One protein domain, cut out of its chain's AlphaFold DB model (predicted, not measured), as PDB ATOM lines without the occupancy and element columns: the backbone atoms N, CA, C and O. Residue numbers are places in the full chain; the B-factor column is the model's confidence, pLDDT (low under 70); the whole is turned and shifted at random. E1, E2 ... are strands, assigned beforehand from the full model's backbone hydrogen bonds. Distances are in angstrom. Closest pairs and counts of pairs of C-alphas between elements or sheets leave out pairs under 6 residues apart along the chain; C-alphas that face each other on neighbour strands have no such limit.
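This is residues 10 to 129 of the 216 residues of an uncharacterized protein of Candidatus Lokiarchaeota archaeon (UniProt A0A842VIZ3). Two sheets lie face to face as a sandwich, the three strands E5, E8 and E9 over the hairpin E6 and E7, with their strands nearly aligned. The hairpin E3 and E4 runs on beside E6 across a gap, and the small hairpin E1 and E2 sits by the start of E3 and the end of E5; the link of residues 40 to 49 makes one end of the long axis. The printed part has 120 residues, with no named helix and nine named strands, E1 to E9 in chain order; its class is all strand. The sheet of three has the order E5, E8, E9, and the pairs E1 and E2, E3 and E4, and E6 and E7 are sheets of two, each sheet antiparallel. The whole is elongated, 57 by 30 by 29 A, and only just loose, close to compact, with a radius of gyration of the C-alphas of 16.6 A.

E1, residues 10 to 12, and E2, residues 23 to 26, form a hairpin, with N 10 and O 25 within hydrogen-bond range at 2.9 A. E3, residues 32 to 39, and E4, residues 50 to 57, form a hairpin at 162 degrees, with N 34 and O 55 at 2.8 A. The closest C-alphas of E1 and E3 are those of Gly 10 and Tyr 33, 5.6 A apart. E5, residues 67 to 74, is an edge strand; its closest C-alpha to E1 is that of Ile 74, 7.4 A from that of Asp 12. E6, residues 79 to 87, and E7, residues 95 to 103, form a hairpin at 165 degrees, with N 83 and O 99 at 2.8 A. E4 and E6 are near each other, with 12 pairs of C-alphas within 10 A. E8, residues 108 to 115, is the inner strand beside E5, with N 71 and O 111 at 2.8 A. E9, residues 124 to 128, is the other edge strand and forms a hairpin with E8, N 112 and O 126 standing at 2.8 A. This sheet, only just strongly twisted with C-alphas up to 4.1 A off its best plane, and the sheet E6 and E7 form a sandwich, two sheets face to face, the parts that face each other 9.9 A centre to centre. The closest C-alphas of E7 and E9, those of Tyr 97 and Cys 125, are 6.9 A apart. E3 and E9 are apart.

E1 begins at C-alpha 10, (45.407, 36.344, 0.157). E3 spans 22.5 A, E4 22.4 A, E5 22.6 A and E8 22.1 A. E6 begins at C-alpha 79, (52.345, 37.749, -17.468), and spans 25.7 A, and E7 spans 25.0 A. E9 ends at C-alpha 128, (35.318, 45.599, -12.910).

The C-alphas of Pro 44 and Ser 120, the two farthest apart, are 57.5 A apart. The printed part has no cut and no long link. Its mean pLDDT is 84.2, with 19 residues under 70: 36 to 42, 44, 46 to 51 and 60 to 64.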
ATOM      1  N   GLY A  10      44.587  36.596   1.335       91.38
ATOM      2  CA  GLY A  10      45.407  36.344   0.157       91.38
ATOM      3  C   GLY A  10      46.873  36.706   0.339       91.38
ATOM      4  O   GLY A  10      47.410  36.683   1.446       91.38
ATOM      5  N   VAL A  11      47.529  37.030  -0.772       89.69
ATOM      6  CA  VAL A  11      48.933  37.444  -0.808       89.69
ATOM      7  C   VAL A  11      49.041  38.771  -1.547       89.69
ATOM      8  O   VAL A  11      48.586  38.886  -2.684       89.69
ATOM      9  N   ASP A  12      49.647  39.766  -0.900       90.12
ATOM     10  CA  ASP A  12      49.981  41.048  -1.517       90.12
ATOM     11  C   ASP A  12      51.450  41.032  -1.964       90.12
ATOM     12  O   ASP A  12      52.345  40.959  -1.118       90.12
ATOM     13  N   PRO A  13      51.752  41.066  -3.273       88.38
ATOM     14  CA  PRO A  13      53.133  41.072  -3.747       88.38
ATOM     15  C   PRO A  13      53.859  42.392  -3.435       88.38
ATOM     16  O   PRO A  13      55.091  42.450  -3.501       88.38
ATOM     17  N   ASN A  14      53.132  43.465  -3.110       85.94
ATOM     18  CA  ASN A  14      53.719  44.774  -2.859       85.94
ATOM     19  C   ASN A  14      54.387  44.824  -1.481       85.94
ATOM     20  O   ASN A  14      53.838  44.389  -0.474       85.94
ATOM     21  N   GLY A  15      55.595  45.386  -1.425       77.50
ATOM     22  CA  GLY A  15      56.353  45.522  -0.176       77.50
ATOM     23  C   GLY A  15      57.031  44.237   0.310       77.50
ATOM     24  O   GLY A  15      57.804  44.292   1.266       77.50
ATOM     25  N   ALA A  16      56.817  43.099  -0.355       84.88
ATOM     26  CA  ALA A  16      57.529  41.864  -0.058       84.88
ATOM     27  C   ALA A  16      58.970  41.895  -0.586       84.88
ATOM     28  O   ALA A  16      59.241  42.400  -1.676       84.88
ATOM     29  N   THR A  17      59.902  41.285   0.154       83.94
ATOM     30  CA  THR A  17      61.292  41.099  -0.307       83.94
ATOM     31  C   THR A  17      61.354  40.246  -1.575       83.94
ATOM     32  O   THR A  17      62.174  40.505  -2.451       83.94
ATOM     33  N   ASN A  18      60.463  39.257  -1.686       82.56
ATOM     34  CA  ASN A  18      60.214  38.516  -2.913       82.56
ATOM     35  C   ASN A  18      58.721  38.648  -3.282       82.56
ATOM     36  O   ASN A  18      57.888  38.034  -2.608       82.56
ATOM     37  N   PRO A  19      58.376  39.412  -4.340       80.75
ATOM     38  CA  PRO A  19      56.993  39.624  -4.770       80.75
ATOM     39  C   PRO A  19      56.223  38.334  -5.067       80.75
ATOM     40  O   PRO A  19      55.012  38.302  -4.904       80.75
ATOM     41  N   GLN A  20      56.920  37.263  -5.449       75.25
ATOM     42  CA  GLN A  20      56.318  35.963  -5.734       75.25
ATOM     43  C   GLN A  20      55.675  35.316  -4.497       75.25
ATOM     44  O   GLN A  20      54.645  34.657  -4.603       75.25
ATOM     45  N   TYR A  21      56.279  35.501  -3.320       78.81
ATOM     46  CA  TYR A  21      55.749  34.978  -2.057       78.81
ATOM     47  C   TYR A  21      54.871  35.995  -1.323       78.81
ATOM     48  O   TYR A  21      54.062  35.601  -0.483       78.81
ATOM     49  N   GLY A  22      55.023  37.279  -1.668       85.38
ATOM     50  CA  GLY A  22      54.250  38.401  -1.150       85.38
ATOM     51  C   GLY A  22      54.178  38.477   0.381       85.38
ATOM     52  O   GLY A  22      54.952  37.857   1.112       85.38
ATOM     53  N   ILE A  23      53.242  39.278   0.877       89.81
ATOM     54  CA  ILE A  23      52.867  39.386   2.285       89.81
ATOM     55  C   ILE A  23      51.512  38.695   2.441       89.81
ATOM     56  O   ILE A  23      50.547  39.064   1.773       89.81
ATOM     57  N   ARG A  24      51.434  37.676   3.306       90.31
ATOM     58  CA  ARG A  24      50.175  36.969   3.584       90.31
ATOM     59  C   ARG A  24      49.221  37.845   4.393       90.31
ATOM     60  O   ARG A  24      49.624  38.449   5.384       90.31
ATOM     61  N   ILE A  25      47.954  37.831   3.996       91.88
ATOM     62  CA  ILE A  25      46.826  38.492   4.654       91.88
ATOM     63  C   ILE A  25      45.788  37.406   4.962       91.88
ATOM     64  O   ILE A  25      45.464  36.634   4.068       91.88
ATOM     65  N   ASN A  26      45.291  37.328   6.200       91.81
ATOM     66  CA  ASN A  26      44.359  36.286   6.663       91.81
ATOM     67  C   ASN A  26      43.342  36.861   7.672       91.81
ATOM     68  O   ASN A  26      43.293  36.434   8.821       91.81
ATOM     69  N   GLU A  27      42.597  37.890   7.275       92.31
ATOM     70  CA  GLU A  27      41.607  38.567   8.129       92.31
ATOM     71  C   GLU A  27      40.222  37.905   8.041       92.31
ATOM     72  O   GLU A  27      39.450  37.984   8.986       92.31
ATOM     73  N   ILE A  28      39.923  37.223   6.928       88.75
ATOM     74  CA  ILE A  28      38.678  36.459   6.756       88.75
ATOM     75  C   ILE A  28      38.809  35.128   7.502       88.75
ATOM     76  O   ILE A  28      39.679  34.311   7.185       88.75
ATOM     77  N   GLU A  29      37.948  34.895   8.489       85.06
ATOM     78  CA  GLU A  29      37.926  33.640   9.243       85.06
ATOM     79  C   GLU A  29      37.521  32.467   8.330       85.06
ATOM     80  O   GLU A  29      36.710  32.626   7.425       85.06
ATOM     81  N   PHE A  30      38.104  31.280   8.523       83.25
ATOM     82  CA  PHE A  30      37.849  30.066   7.715       83.25
ATOM     83  C   PHE A  30      38.206  30.145   6.218       83.25
ATOM     84  O   PHE A  30      38.090  29.147   5.501       83.25
ATOM     85  N   ALA A  31      38.696  31.286   5.738       86.38
ATOM     86  CA  ALA A  31      39.308  31.400   4.426       86.38
ATOM     87  C   ALA A  31      40.683  30.722   4.403       86.38
ATOM     88  O   ALA A  31      41.522  30.919   5.282       86.38
ATOM     89  N   ASN A  32      40.938  29.962   3.343       82.81
ATOM     90  CA  ASN A  32      42.226  29.349   3.065       82.81
ATOM     91  C   ASN A  32      42.801  29.938   1.778       82.81
ATOM     92  O   ASN A  32      42.118  30.014   0.757       82.81
ATOM     93  N   TYR A  33      44.075  30.322   1.830       83.56
ATOM     94  CA  TYR A  33      44.832  30.753   0.661       83.56
ATOM     95  C   TYR A  33      46.110  29.925   0.520       83.56
ATOM     96  O   TYR A  33      46.991  29.932   1.395       83.56
ATOM     97  N   ALA A  34      46.213  29.225  -0.602       77.19
ATOM     98  CA  ALA A  34      47.339  28.384  -0.952       77.19
ATOM     99  C   ALA A  34      48.072  28.943  -2.174       77.19
ATOM    100  O   ALA A  34      47.483  29.490  -3.103       77.19
ATOM    101  N   THR A  35      49.392  28.791  -2.158       71.62
ATOM    102  CA  THR A  35      50.271  29.093  -3.287       71.62
ATOM    103  C   THR A  35      50.915  27.790  -3.709       71.62
ATOM    104  O   THR A  35      51.657  27.189  -2.929       71.62
ATOM    105  N   MET A  36      50.627  27.357  -4.924       68.62
ATOM    106  CA  MET A  36      51.207  26.180  -5.535       68.62
ATOM    107  C   MET A  36      52.080  26.604  -6.712       68.62
ATOM    108  O   MET A  36      51.797  27.553  -7.437       68.62
ATOM    109  N   SER A  37      53.182  25.891  -6.877       60.78
ATOM    110  CA  SER A  37      54.065  26.007  -8.025       60.78
ATOM    111  C   SER A  37      54.061  24.644  -8.684       60.78
ATOM    112  O   SER A  37      54.452  23.667  -8.044       60.78
ATOM    113  N   VAL A  38      53.604  24.571  -9.927       55.16
ATOM    114  CA  VAL A  38      53.719  23.359 -10.736       55.16
ATOM    115  C   VAL A  38      54.777  23.652 -11.788       55.16
ATOM    116  O   VAL A  38      54.592  24.526 -12.634       55.16
ATOM    117  N   GLY A  39      55.913  22.973 -11.671       51.84
ATOM    118  CA  GLY A  39      56.956  22.957 -12.686       51.84
ATOM    119  C   GLY A  39      57.286  21.508 -12.998       51.84
ATOM    120  O   GLY A  39      57.471  20.711 -12.072       51.84
ATOM    121  N   ASP A  40      57.336  21.170 -14.280       52.94
ATOM    122  CA  ASP A  40      57.921  19.905 -14.704       52.94
ATOM    123  C   ASP A  40      59.416  19.902 -14.352       52.94
ATOM    124  O   ASP A  40      60.057  20.954 -14.269       52.94
ATOM    125  N   ILE A  41      59.981  18.717 -14.103       57.59
ATOM    126  CA  ILE A  41      61.440  18.579 -14.060       57.59
ATOM    127  C   ILE A  41      61.911  18.834 -15.495       57.59
ATOM    128  O   ILE A  41      61.565  18.031 -16.361       57.59
ATOM    129  N   PRO A  42      62.651  19.923 -15.767       58.34
ATOM    130  CA  PRO A  42      63.053  20.236 -17.127       58.34
ATOM    131  C   PRO A  42      64.038  19.180 -17.634       58.34
ATOM    132  O   PRO A  42      64.841  18.642 -16.857       58.34
ATOM    133  N   ASP A  43      64.009  18.911 -18.939       75.69
ATOM    134  CA  ASP A  43      65.062  18.129 -19.581       75.69
ATOM    135  C   ASP A  43      66.426  18.831 -19.402       75.69
ATOM    136  O   ASP A  43      66.495  20.058 -19.250       75.69
ATOM    137  N   PRO A  44      67.556  18.096 -19.403       68.94
ATOM    138  CA  PRO A  44      68.875  18.702 -19.261       68.94
ATOM    139  C   PRO A  44      69.140  19.754 -20.351       68.94
ATOM    140  O   PRO A  44      69.407  19.415 -21.502       68.94
ATOM    141  N   GLY A  45      69.118  21.032 -19.968       73.81
ATOM    142  CA  GLY A  45      69.318  22.169 -20.873       73.81
ATOM    143  C   GLY A  45      68.082  23.042 -21.092       73.81
ATOM    144  O   GLY A  45      68.210  24.077 -21.743       73.81
ATOM    145  N   GLU A  46      66.930  22.671 -20.533       66.19
ATOM    146  CA  GLU A  46      65.727  23.505 -20.519       66.19
ATOM    147  C   GLU A  46      65.601  24.270 -19.195       66.19
ATOM    148  O   GLU A  46      65.982  23.783 -18.125       66.19
ATOM    149  N   GLU A  47      65.085  25.498 -19.259       61.88
ATOM    150  CA  GLU A  47      64.649  26.195 -18.050       61.88
ATOM    151  C   GLU A  47      63.263  25.672 -17.650       61.88
ATOM    152  O   GLU A  47      62.414  25.493 -18.524       61.88
ATOM    153  N   PRO A  48      63.008  25.417 -16.355       60.47
ATOM    154  CA  PRO A  48      61.703  24.948 -15.913       60.47
ATOM    155  C   PRO A  48      60.636  25.994 -16.233       60.47
ATOM    156  O   PRO A  48      60.721  27.141 -15.783       60.47
ATOM    157  N   GLU A  49      59.601  25.589 -16.965       58.94
ATOM    158  CA  GLU A  49      58.409  26.406 -17.156       58.94
ATOM    159  C   GLU A  49      57.577  26.333 -15.869       58.94
ATOM    160  O   GLU A  49      56.816  25.396 -15.627       58.94
ATOM    161  N   VAL A  50      57.801  27.286 -14.963       61.62
ATOM    162  CA  VAL A  50      57.100  27.303 -13.679       61.62
ATOM    163  C   VAL A  50      55.771  28.030 -13.831       61.62
ATOM    164  O   VAL A  50      55.728  29.256 -13.956       61.62
ATOM    165  N   SER A  51      54.676  27.277 -13.756       65.44
ATOM    166  CA  SER A  51      53.343  27.843 -13.577       65.44
ATOM    167  C   SER A  51      53.065  28.052 -12.086       65.44
ATOM    168  O   SER A  51      53.290  27.167 -11.253       65.44
ATOM    169  N   TYR A  52      52.582  29.240 -11.734       70.12
ATOM    170  CA  TYR A  52      52.146  29.551 -10.374       70.12
ATOM    171  C   TYR A  52      50.628  29.524 -10.322       70.12
ATOM    172  O   TYR A  52      49.966  30.271 -11.042       70.12
ATOM    173  N   SER A  53      50.078  28.681  -9.455       74.50
ATOM    174  CA  SER A  53      48.656  28.674  -9.142       74.50
ATOM    175  C   SER A  53      48.441  29.195  -7.729       74.50
ATOM    176  O   SER A  53      49.104  28.813  -6.765       74.50
ATOM    177  N   HIS A  54      47.502  30.121  -7.612       78.88
ATOM    178  CA  HIS A  54      47.056  30.649  -6.338       78.88
ATOM    179  C   HIS A  54      45.632  30.159  -6.141       78.88
ATOM    180  O   HIS A  54      44.760  30.458  -6.955       78.88
ATOM    181  N   GLU A  55      45.408  29.382  -5.091       79.81
ATOM    182  CA  GLU A  55      44.098  28.835  -4.781       79.81
ATOM    183  C   GLU A  55      43.534  29.538  -3.559       79.81
ATOM    184  O   GLU A  55      44.202  29.719  -2.538       79.81
ATOM    185  N   PHE A  56      42.278  29.936  -3.685       79.81
ATOM    186  CA  PHE A  56      41.509  30.497  -2.604       79.81
ATOM    187  C   PHE A  56      40.263  29.644  -2.397       79.81
ATOM    188  O   PHE A  56      39.490  29.445  -3.331       79.81
ATOM    189  N   LEU A  57      40.065  29.179  -1.166       81.94
ATOM    190  CA  LEU A  57      38.866  28.466  -0.755       81.94
ATOM    191  C   LEU A  57      38.269  29.155   0.463       81.94
ATOM    192  O   LEU A  57      38.933  29.323   1.486       81.94
ATOM    193  N   TYR A  58      36.990  29.485   0.371       78.44
ATOM    194  CA  TYR A  58      36.216  29.966   1.499       78.44
ATOM    195  C   TYR A  58      34.889  29.238   1.558       78.44
ATOM    196  O   TYR A  58      34.167  29.153   0.567       78.44
ATOM    197  N   ILE A  59      34.612  28.677   2.730       76.06
ATOM    198  CA  ILE A  59      33.368  27.984   3.027       76.06
ATOM    199  C   ILE A  59      32.635  28.879   4.025       76.06
ATOM    200  O   ILE A  59      33.009  28.874   5.200       76.06
ATOM    201  N   PRO A  60      31.645  29.674   3.586       68.25
ATOM    202  CA  PRO A  60      30.888  30.513   4.502       68.25
ATOM    203  C   PRO A  60      30.162  29.622   5.519       68.25
ATOM    204  O   PRO A  60      29.474  28.671   5.152       68.25
ATOM    205  N   THR A  61      30.343  29.905   6.809       64.44
ATOM    206  CA  THR A  61      29.798  29.096   7.918       64.44
ATOM    207  C   THR A  61      28.486  29.648   8.490       64.44
ATOM    208  O   THR A  61      27.862  28.991   9.321       64.44
ATOM    209  N   SER A  62      28.042  30.827   8.035       57.19
ATOM    210  CA  SER A  62      26.809  31.509   8.466       57.19
ATOM    211  C   SER A  62      26.176  32.311   7.308       57.19
ATOM    212  O   SER A  62      26.933  32.819   6.473       57.19
ATOM    213  N   PRO A  63      24.834  32.481   7.255       56.03
ATOM    214  CA  PRO A  63      24.142  33.399   6.332       56.03
ATOM    215  C   PRO A  63      24.557  34.879   6.451       56.03
ATOM    216  O   PRO A  63      24.241  35.661   5.556       56.03
ATOM    217  N   ASP A  64      25.318  35.259   7.484       62.97
ATOM    218  CA  ASP A  64      25.905  36.605   7.639       62.97
ATOM    219  C   ASP A  64      26.925  36.963   6.532       62.97
ATOM    220  O   ASP A  64      27.367  38.099   6.423       62.97
ATOM    221  N   ASN A  65      27.263  36.000   5.670       74.44
ATOM    222  CA  ASN A  65      28.246  36.123   4.594       74.44
ATOM    223  C   ASN A  65      27.640  36.426   3.212       74.44
ATOM    224  O   ASN A  65      28.364  36.406   2.210       74.44
ATOM    225  N   ASN A  66      26.327  36.661   3.120       88.31
ATOM    226  CA  ASN A  66      25.698  37.103   1.876       88.31
ATOM    227  C   ASN A  66      26.173  38.518   1.524       88.31
ATOM    228  O   ASN A  66      26.187  39.409   2.372       88.31
ATOM    229  N   GLY A  67      26.524  38.753   0.262       91.69
ATOM    230  CA  GLY A  67      26.970  40.072  -0.168       91.69
ATOM    231  C   GLY A  67      27.912  40.062  -1.359       91.69
ATOM    232  O   GLY A  67      28.119  39.049  -2.031       91.69
ATOM    233  N   GLU A  68      28.467  41.242  -1.631       94.38
ATOM    234  CA  GLU A  68      29.452  41.444  -2.686       94.38
ATOM    235  C   GLU A  68      30.863  41.226  -2.137       94.38
ATOM    236  O   GLU A  68      31.285  41.858  -1.172       94.38
ATOM    237  N   TYR A  69      31.596  40.343  -2.797       93.62
ATOM    238  CA  TYR A  69      32.999  40.062  -2.557       93.62
ATOM    239  C   TYR A  69      33.832  40.660  -3.680       93.62
ATOM    240  O   TYR A  69      33.402  40.727  -4.837       93.62
ATOM    241  N   LYS A  70      35.074  41.018  -3.358       95.38
ATOM    242  CA  LYS A  70      36.041  41.549  -4.319       95.38
ATOM    243  C   LYS A  70      37.243  40.624  -4.451       95.38
ATOM    244  O   LYS A  70      37.841  40.214  -3.459       95.38
ATOM    245  N   VAL A  71      37.664  40.345  -5.677       94.12
ATOM    246  CA  VAL A  71      38.933  39.671  -5.972       94.12
ATOM    247  C   VAL A  71      39.850  40.648  -6.695       94.12
ATOM    248  O   VAL A  71      39.445  41.321  -7.642       94.12
ATOM    249  N   GLU A  72      41.092  40.726  -6.234       94.75
ATOM    250  CA  GLU A  72      42.147  41.538  -6.831       94.75
ATOM    251  C   GLU A  72      43.235  40.601  -7.345       94.75
ATOM    252  O   GLU A  72      43.794  39.816  -6.578       94.75
ATOM    253  N   VAL A  73      43.533  40.686  -8.638       93.94
ATOM    254  CA  VAL A  73      44.730  40.090  -9.234       93.94
ATOM    255  C   VAL A  73      45.761  41.197  -9.339       93.94
ATOM    256  O   VAL A  73      45.537  42.186 -10.033       93.94
ATOM    257  N   ILE A  74      46.872  41.049  -8.624       93.06
ATOM    258  CA  ILE A  74      47.910  42.074  -8.523       93.06
ATOM    259  C   ILE A  74      49.118  41.619  -9.336       93.06
ATOM    260  O   ILE A  74      49.765  40.625  -9.010       93.06
ATOM    261  N   GLY A  75      49.429  42.352 -10.400       91.56
ATOM    262  CA  GLY A  75      50.574  42.054 -11.246       91.56
ATOM    263  C   GLY A  75      51.877  42.505 -10.597       91.56
ATOM    264  O   GLY A  75      52.014  43.653 -10.173       91.56
ATOM    265  N   PHE A  76      52.873  41.623 -10.566       89.38
ATOM    266  CA  PHE A  76      54.241  41.940 -10.127       89.38
ATOM    267  C   PHE A  76      55.276  41.835 -11.259       89.38
ATOM    268  O   PHE A  76      56.397  42.327 -11.124       89.38
ATOM    269  N   GLN A  77      54.880  41.256 -12.392       89.44
ATOM    270  CA  GLN A  77      55.635  41.159 -13.638       89.44
ATOM    271  C   GLN A  77      54.663  41.063 -14.823       89.44
ATOM    272  O   GLN A  77      53.461  40.914 -14.613       89.44
ATOM    273  N   LEU A  78      55.182  41.172 -16.046       90.50
ATOM    274  CA  LEU A  78      54.402  41.006 -17.271       90.50
ATOM    275  C   LEU A  78      54.090  39.521 -17.489       90.50
ATOM    276  O   LEU A  78      54.982  38.768 -17.870       90.50
ATOM    277  N   VAL A  79      52.845  39.117 -17.249       89.94
ATOM    278  CA  VAL A  79      52.345  37.749 -17.468       89.94
ATOM    279  C   VAL A  79      50.891  37.762 -17.927       89.94
ATOM    280  O   VAL A  79      50.191  38.768 -17.804       89.94
ATOM    281  N   GLU A  80      50.427  36.630 -18.430       90.31
ATOM    282  CA  GLU A  80      49.006  36.368 -18.617       90.31
ATOM    283  C   GLU A  80      48.469  35.657 -17.381       90.31
ATOM    284  O   GLU A  80      49.100  34.735 -16.863       90.31
ATOM    285  N   TYR A  81      47.321  36.102 -16.880       91.12
ATOM    286  CA  TYR A  81      46.650  35.464 -15.759       91.12
ATOM    287  C   TYR A  81      45.435  34.674 -16.239       91.12
ATOM    288  O   TYR A  81      44.769  35.022 -17.219       91.12
ATOM    289  N   GLU A  82      45.090  33.653 -15.464       91.31
ATOM    290  CA  GLU A  82      43.792  32.997 -15.504       91.31
ATOM    291  C   GLU A  82      43.194  33.027 -14.094       91.31
ATOM    292  O   GLU A  82      43.861  32.695 -13.118       91.31
ATOM    293  N   VAL A  83      41.939  33.455 -13.984       91.06
ATOM    294  CA  VAL A  83      41.158  33.433 -12.746       91.06
ATOM    295  C   VAL A  83      39.962  32.531 -12.959       91.06
ATOM    296  O   VAL A  83      39.142  32.779 -13.845       91.06
ATOM    297  N   TYR A  84      39.853  31.512 -12.116       91.69
ATOM    298  CA  TYR A  84      38.688  30.650 -12.024       91.69
ATOM    299  C   TYR A  84      37.949  30.942 -10.720       91.69
ATOM    300  O   TYR A  84      38.553  30.929  -9.649       91.69
ATOM    301  N   ILE A  85      36.655  31.238 -10.812       91.12
ATOM    302  CA  ILE A  85      35.788  31.498  -9.661       91.12
ATOM    303  C   ILE A  85      34.608  30.537  -9.758       91.12
ATOM    304  O   ILE A  85      33.778  30.668 -10.657       91.12
ATOM    305  N   SER A  86      34.549  29.588  -8.825       91.31
ATOM    306  CA  SER A  86      33.378  28.745  -8.581       91.31
ATOM    307  C   SER A  86      32.624  29.301  -7.378       91.31
ATOM    308  O   SER A  86      33.226  29.595  -6.343       91.31
ATOM    309  N   ILE A  87      31.315  29.479  -7.525       90.69
ATOM    310  CA  ILE A  87      30.428  29.943  -6.460       90.69
ATOM    311  C   ILE A  87      29.384  28.858  -6.248       90.69
ATOM    312  O   ILE A  87      28.631  28.516  -7.161       90.69
ATOM    313  N   ARG A  88      29.335  28.332  -5.025       88.31
ATOM    314  CA  ARG A  88      28.404  27.284  -4.623       88.31
ATOM    315  C   ARG A  88      27.644  27.727  -3.382       88.31
ATOM    316  O   ARG A  88      28.232  27.815  -2.309       88.31
ATOM    317  N   ALA A  89      26.347  27.964  -3.539       87.69
ATOM    318  CA  ALA A  89      25.418  28.198  -2.439       87.69
ATOM    319  C   ALA A  89      24.443  27.010  -2.335       87.69
ATOM    320  O   ALA A  89      24.077  26.454  -3.370       87.69
ATOM    321  N   PRO A  90      24.022  26.582  -1.132       88.56
ATOM    322  CA  PRO A  90      23.035  25.511  -0.970       88.56
ATOM    323  C   PRO A  90      21.734  25.711  -1.765       88.56
ATOM    324  O   PRO A  90      21.179  24.732  -2.266       88.56
ATOM    325  N   SER A  91      21.264  26.954  -1.903       89.50
ATOM    326  CA  SER A  91      20.053  27.303  -2.651       89.50
ATOM    327  C   SER A  91      20.249  27.516  -4.155       89.50
ATOM    328  O   SER A  91      19.312  27.920  -4.841       89.50
ATOM    329  N   HIS A  92      21.444  27.293  -4.706       87.56
ATOM    330  CA  HIS A  92      21.716  27.541  -6.124       87.56
ATOM    331  C   HIS A  92      22.505  26.403  -6.753       87.56
ATOM    332  O   HIS A  92      23.284  25.710  -6.099       87.56
ATOM    333  N   ASP A  93      22.346  26.255  -8.064       90.62
ATOM    334  CA  ASP A  93      23.308  25.489  -8.845       90.62
ATOM    335  C   ASP A  93      24.682  26.171  -8.779       90.62
ATOM    336  O   ASP A  93      24.791  27.399  -8.706       90.62
ATOM    337  N   GLU A  94      25.742  25.365  -8.810       90.56
ATOM    338  CA  GLU A  94      27.105  25.884  -8.870       90.56
ATOM    339  C   GLU A  94      27.306  26.693 -10.154       90.56
ATOM    340  O   GLU A  94      27.025  26.217 -11.259       90.56
ATOM    341  N   ILE A  95      27.845  27.905 -10.014       92.25
ATOM    342  CA  ILE A  95      28.202  28.751 -11.150       92.25
ATOM    343  C   ILE A  95      29.706  28.944 -11.229       92.25
ATOM    344  O   ILE A  95      30.393  29.107 -10.224       92.25
ATOM    345  N   ASN A  96      30.204  28.940 -12.460       93.75
ATOM    346  CA  ASN A  96      31.623  28.905 -12.752       93.75
ATOM    347  C   ASN A  96      31.982  30.011 -13.738       93.75
ATOM    348  O   ASN A  96      31.401  30.113 -14.820       93.75
ATOM    349  N   TYR A  97      32.967  30.818 -13.368       93.38
ATOM    350  CA  TYR A  97      33.498  31.897 -14.185       93.38
ATOM    351  C   TYR A  97      34.977  31.682 -14.433       93.38
ATOM    352  O   TYR A  97      35.736  31.332 -13.531       93.38
ATOM    353  N   LYS A  98      35.387  31.940 -15.671       92.12
ATOM    354  CA  LYS A  98      36.782  31.909 -16.083       92.12
ATOM    355  C   LYS A  98      37.116  33.216 -16.776       92.12
ATOM    356  O   LYS A  98      36.550  33.528 -17.822       92.12
ATOM    357  N   TYR A  99      38.057  33.947 -16.200       91.69
ATOM    358  CA  TYR A  99      38.608  35.160 -16.778       91.69
ATOM    359  C   TYR A  99      40.060  34.929 -17.141       91.69
ATOM    360  O   TYR A  99      40.806  34.288 -16.407       91.69
ATOM    361  N   LYS A 100      40.457  35.487 -18.274       91.38
ATOM    362  CA  LYS A 100      41.844  35.548 -18.711       91.38
ATOM    363  C   LYS A 100      42.184  36.986 -19.027       91.38
ATOM    364  O   LYS A 100      41.289  37.758 -19.370       91.38
ATOM    365  N   GLY A 101      43.453  37.332 -18.938       91.06
ATOM    366  CA  GLY A 101      43.911  38.620 -19.417       91.06
ATOM    367  C   GLY A 101      45.395  38.824 -19.187       91.06
ATOM    368  O   GLY A 101      46.012  38.106 -18.399       91.06
ATOM    369  N   PRO A 102      45.980  39.810 -19.866       92.50
ATOM    370  CA  PRO A 102      47.329  40.221 -19.565       92.50
ATOM    371  C   PRO A 102      47.358  41.084 -18.297       92.50
ATOM    372  O   PRO A 102      46.422  41.822 -17.996       92.50
ATOM    373  N   ILE A 103      48.462  41.037 -17.561       93.38
ATOM    374  CA  ILE A 103      48.720  41.946 -16.445       93.38
ATOM    375  C   ILE A 103      50.210  42.271 -16.381       93.38
ATOM    376  O   ILE A 103      51.056  41.498 -16.828       93.38
ATOM    377  N   THR A 104      50.554  43.437 -15.844       93.12
ATOM    378  CA  THR A 104      51.951  43.809 -15.604       93.12
ATOM    379  C   THR A 104      52.151  44.365 -14.204       93.12
ATOM    380  O   THR A 104      51.205  44.534 -13.432       93.12
ATOM    381  N   LYS A 105      53.408  44.639 -13.858       90.75
ATOM    382  CA  LYS A 105      53.808  45.141 -12.548       90.75
ATOM    383  C   LYS A 105      52.985  46.370 -12.137       90.75
ATOM    384  O   LYS A 105      52.888  47.334 -12.893       90.75
ATOM    385  N   ASN A 106      52.475  46.346 -10.906       87.19
ATOM    386  CA  ASN A 106      51.646  47.375 -10.268       87.19
ATOM    387  C   ASN A 106      50.242  47.557 -10.869       87.19
ATOM    388  O   ASN A 106      49.512  48.442 -10.422       87.19
ATOM    389  N   MET A 107      49.841  46.756 -11.859       91.69
ATOM    390  CA  MET A 107      48.445  46.726 -12.286       91.69
ATOM    391  C   MET A 107      47.622  45.869 -11.333       91.69
ATOM    392  O   MET A 107      48.091  44.853 -10.823       91.69
ATOM    393  N   ILE A 108      46.376  46.285 -11.119       93.69
ATOM    394  CA  ILE A 108      45.401  45.541 -10.330       93.69
ATOM    395  C   ILE A 108      44.195  45.289 -11.216       93.69
ATOM    396  O   ILE A 108      43.494  46.233 -11.593       93.69
ATOM    397  N   GLN A 109      43.932  44.020 -11.515       94.69
ATOM    398  CA  GLN A 109      42.668  43.631 -12.106       94.69
ATOM    399  C   GLN A 109      41.663  43.316 -11.006       94.69
ATOM    400  O   GLN A 109      41.936  42.548 -10.087       94.69
ATOM    401  N   ASN A 110      40.493  43.934 -11.105       95.19
ATOM    402  CA  ASN A 110      39.445  43.829 -10.107       95.19
ATOM    403  C   ASN A 110      38.309  42.967 -10.655       95.19
ATOM    404  O   ASN A 110      37.886  43.144 -11.799       95.19
ATOM    405  N   PHE A 111      37.801  42.074  -9.820       95.38
ATOM    406  CA  PHE A 111      36.596  41.296 -10.053       95.38
ATOM    407  C   PHE A 111      35.690  41.455  -8.845       95.38
ATOM    408  O   PHE A 111      36.165  41.601  -7.717       95.38
ATOM    409  N   LYS A 112      34.388  41.401  -9.084       95.31
ATOM    410  CA  LYS A 112      33.387  41.324  -8.034       95.31
ATOM    411  C   LYS A 112      32.510  40.115  -8.250       95.31
ATOM    412  O   LYS A 112      32.200  39.775  -9.393       95.31
ATOM    413  N   PHE A 113      32.106  39.478  -7.169       94.06
ATOM    414  CA  PHE A 113      31.080  38.457  -7.226       94.06
ATOM    415  C   PHE A 113      30.084  38.641  -6.100       94.06
ATOM    416  O   PHE A 113      30.427  39.132  -5.031       94.06
ATOM    417  N   TYR A 114      28.845  38.261  -6.367       93.69
ATOM    418  CA  TYR A 114      27.789  38.266  -5.376       93.69
ATOM    419  C   TYR A 114      27.491  36.834  -4.957       93.69
ATOM    420  O   TYR A 114      27.200  35.986  -5.806       93.69
ATOM    421  N   TYR A 115      27.587  36.588  -3.654       92.25
ATOM    422  CA  TYR A 115      27.209  35.334  -3.019       92.25
ATOM    423  C   TYR A 115      25.943  35.541  -2.188       92.25
ATOM    424  O   TYR A 115      25.832  36.528  -1.459       92.25
ATOM    425  N   SER A 116      25.020  34.587  -2.268       91.00
ATOM    426  CA  SER A 116      23.854  34.519  -1.398       91.00
ATOM    427  C   SER A 116      23.286  33.105  -1.332       91.00
ATOM    428  O   SER A 116      23.154  32.455  -2.361       91.00
ATOM    429  N   ASP A 117      22.891  32.650  -0.144       89.38
ATOM    430  CA  ASP A 117      22.085  31.425   0.031       89.38
ATOM    431  C   ASP A 117      20.564  31.693  -0.008       89.38
ATOM    432  O   ASP A 117      19.743  30.937   0.514       89.38
ATOM    433  N   VAL A 118      20.153  32.826  -0.588       90.62
ATOM    434  CA  VAL A 118      18.743  33.168  -0.796       90.62
ATOM    435  C   VAL A 118      18.342  32.821  -2.228       90.62
ATOM    436  O   VAL A 118      18.740  33.491  -3.178       90.62
ATOM    437  N   GLN A 119      17.467  31.824  -2.382       90.44
ATOM    438  CA  GLN A 119      17.017  31.292  -3.680       90.44
ATOM    439  C   GLN A 119      16.546  32.356  -4.690       90.44
ATOM    440  O   GLN A 119      16.703  32.166  -5.896       90.44
ATOM    441  N   SER A 120      15.916  33.440  -4.223       92.31
ATOM    442  CA  SER A 120      15.388  34.509  -5.083       92.31
ATOM    443  C   SER A 120      16.446  35.497  -5.571       92.31
ATOM    444  O   SER A 120      16.163  36.301  -6.457       92.31
ATOM    445  N   GLU A 121      17.638  35.484  -4.981       92.62
ATOM    446  CA  GLU A 121      18.734  36.357  -5.375       92.62
ATOM    447  C   GLU A 121      19.572  35.696  -6.470       92.62
ATOM    448  O   GLU A 121      19.705  34.475  -6.542       92.62
ATOM    449  N   THR A 122      20.114  36.510  -7.373       92.69
ATOM    450  CA  THR A 122      20.931  36.022  -8.486       92.69
ATOM    451  C   THR A 122      22.402  36.153  -8.137       92.69
ATOM    452  O   THR A 122      22.908  37.259  -7.947       92.69
ATOM    453  N   LEU A 123      23.090  35.018  -8.098       93.38
ATOM    454  CA  LEU A 123      24.541  34.959  -7.999       93.38
ATOM    455  C   LEU A 123      25.183  35.461  -9.298       93.38
ATOM    456  O   LEU A 123      24.676  35.201 -10.392       93.38
ATOM    457  N   TYR A 124      26.308  36.167  -9.198       93.62
ATOM    458  CA  TYR A 124      27.053  36.602 -10.381       93.62
ATOM    459  C   TYR A 124      28.533  36.814 -10.089       93.62
ATOM    460  O   TYR A 124      28.920  37.054  -8.950       93.62
ATOM    461  N   CYS A 125      29.350  36.833 -11.140       94.50
ATOM    462  CA  CYS A 125      30.700  37.385 -11.120       94.50
ATOM    463  C   CYS A 125      30.908  38.304 -12.330       94.50
ATOM    464  O   CYS A 125      30.371  38.047 -13.410       94.50
ATOM    465  N   LYS A 126      31.651  39.399 -12.138       94.19
ATOM    466  CA  LYS A 126      32.005  40.375 -13.176       94.19
ATOM    467  C   LYS A 126      33.428  40.887 -12.976       94.19
ATOM    468  O   LYS A 126      33.844  41.146 -11.845       94.19
ATOM    469  N   LYS A 127      34.151  41.117 -14.073       94.75
ATOM    470  CA  LYS A 127      35.372  41.938 -14.061       94.75
ATOM    471  C   LYS A 127      34.936  43.402 -13.930       94.75
ATOM    472  O   LYS A 127      34.031  43.842 -14.628       94.75
ATOM    473  N   ILE A 128      35.558  44.157 -13.029       94.00
ATOM    474  CA  ILE A 128      35.318  45.599 -12.910       94.00
ATOM    475  C   ILE A 128      36.182  46.308 -13.950       94.00
ATOM    476  O   ILE A 128      37.413  46.206 -13.920       94.00
ATOM    477  N   VAL A 129      35.526  47.036 -14.851       94.56
ATOM    478  CA  VAL A 129      36.173  47.773 -15.938       94.56
ATOM    479  C   VAL A 129      36.136  49.267 -15.624       94.56
ATOM    480  O   VAL A 129      35.074  49.866 -15.439       94.56
TER     481      VAL A 129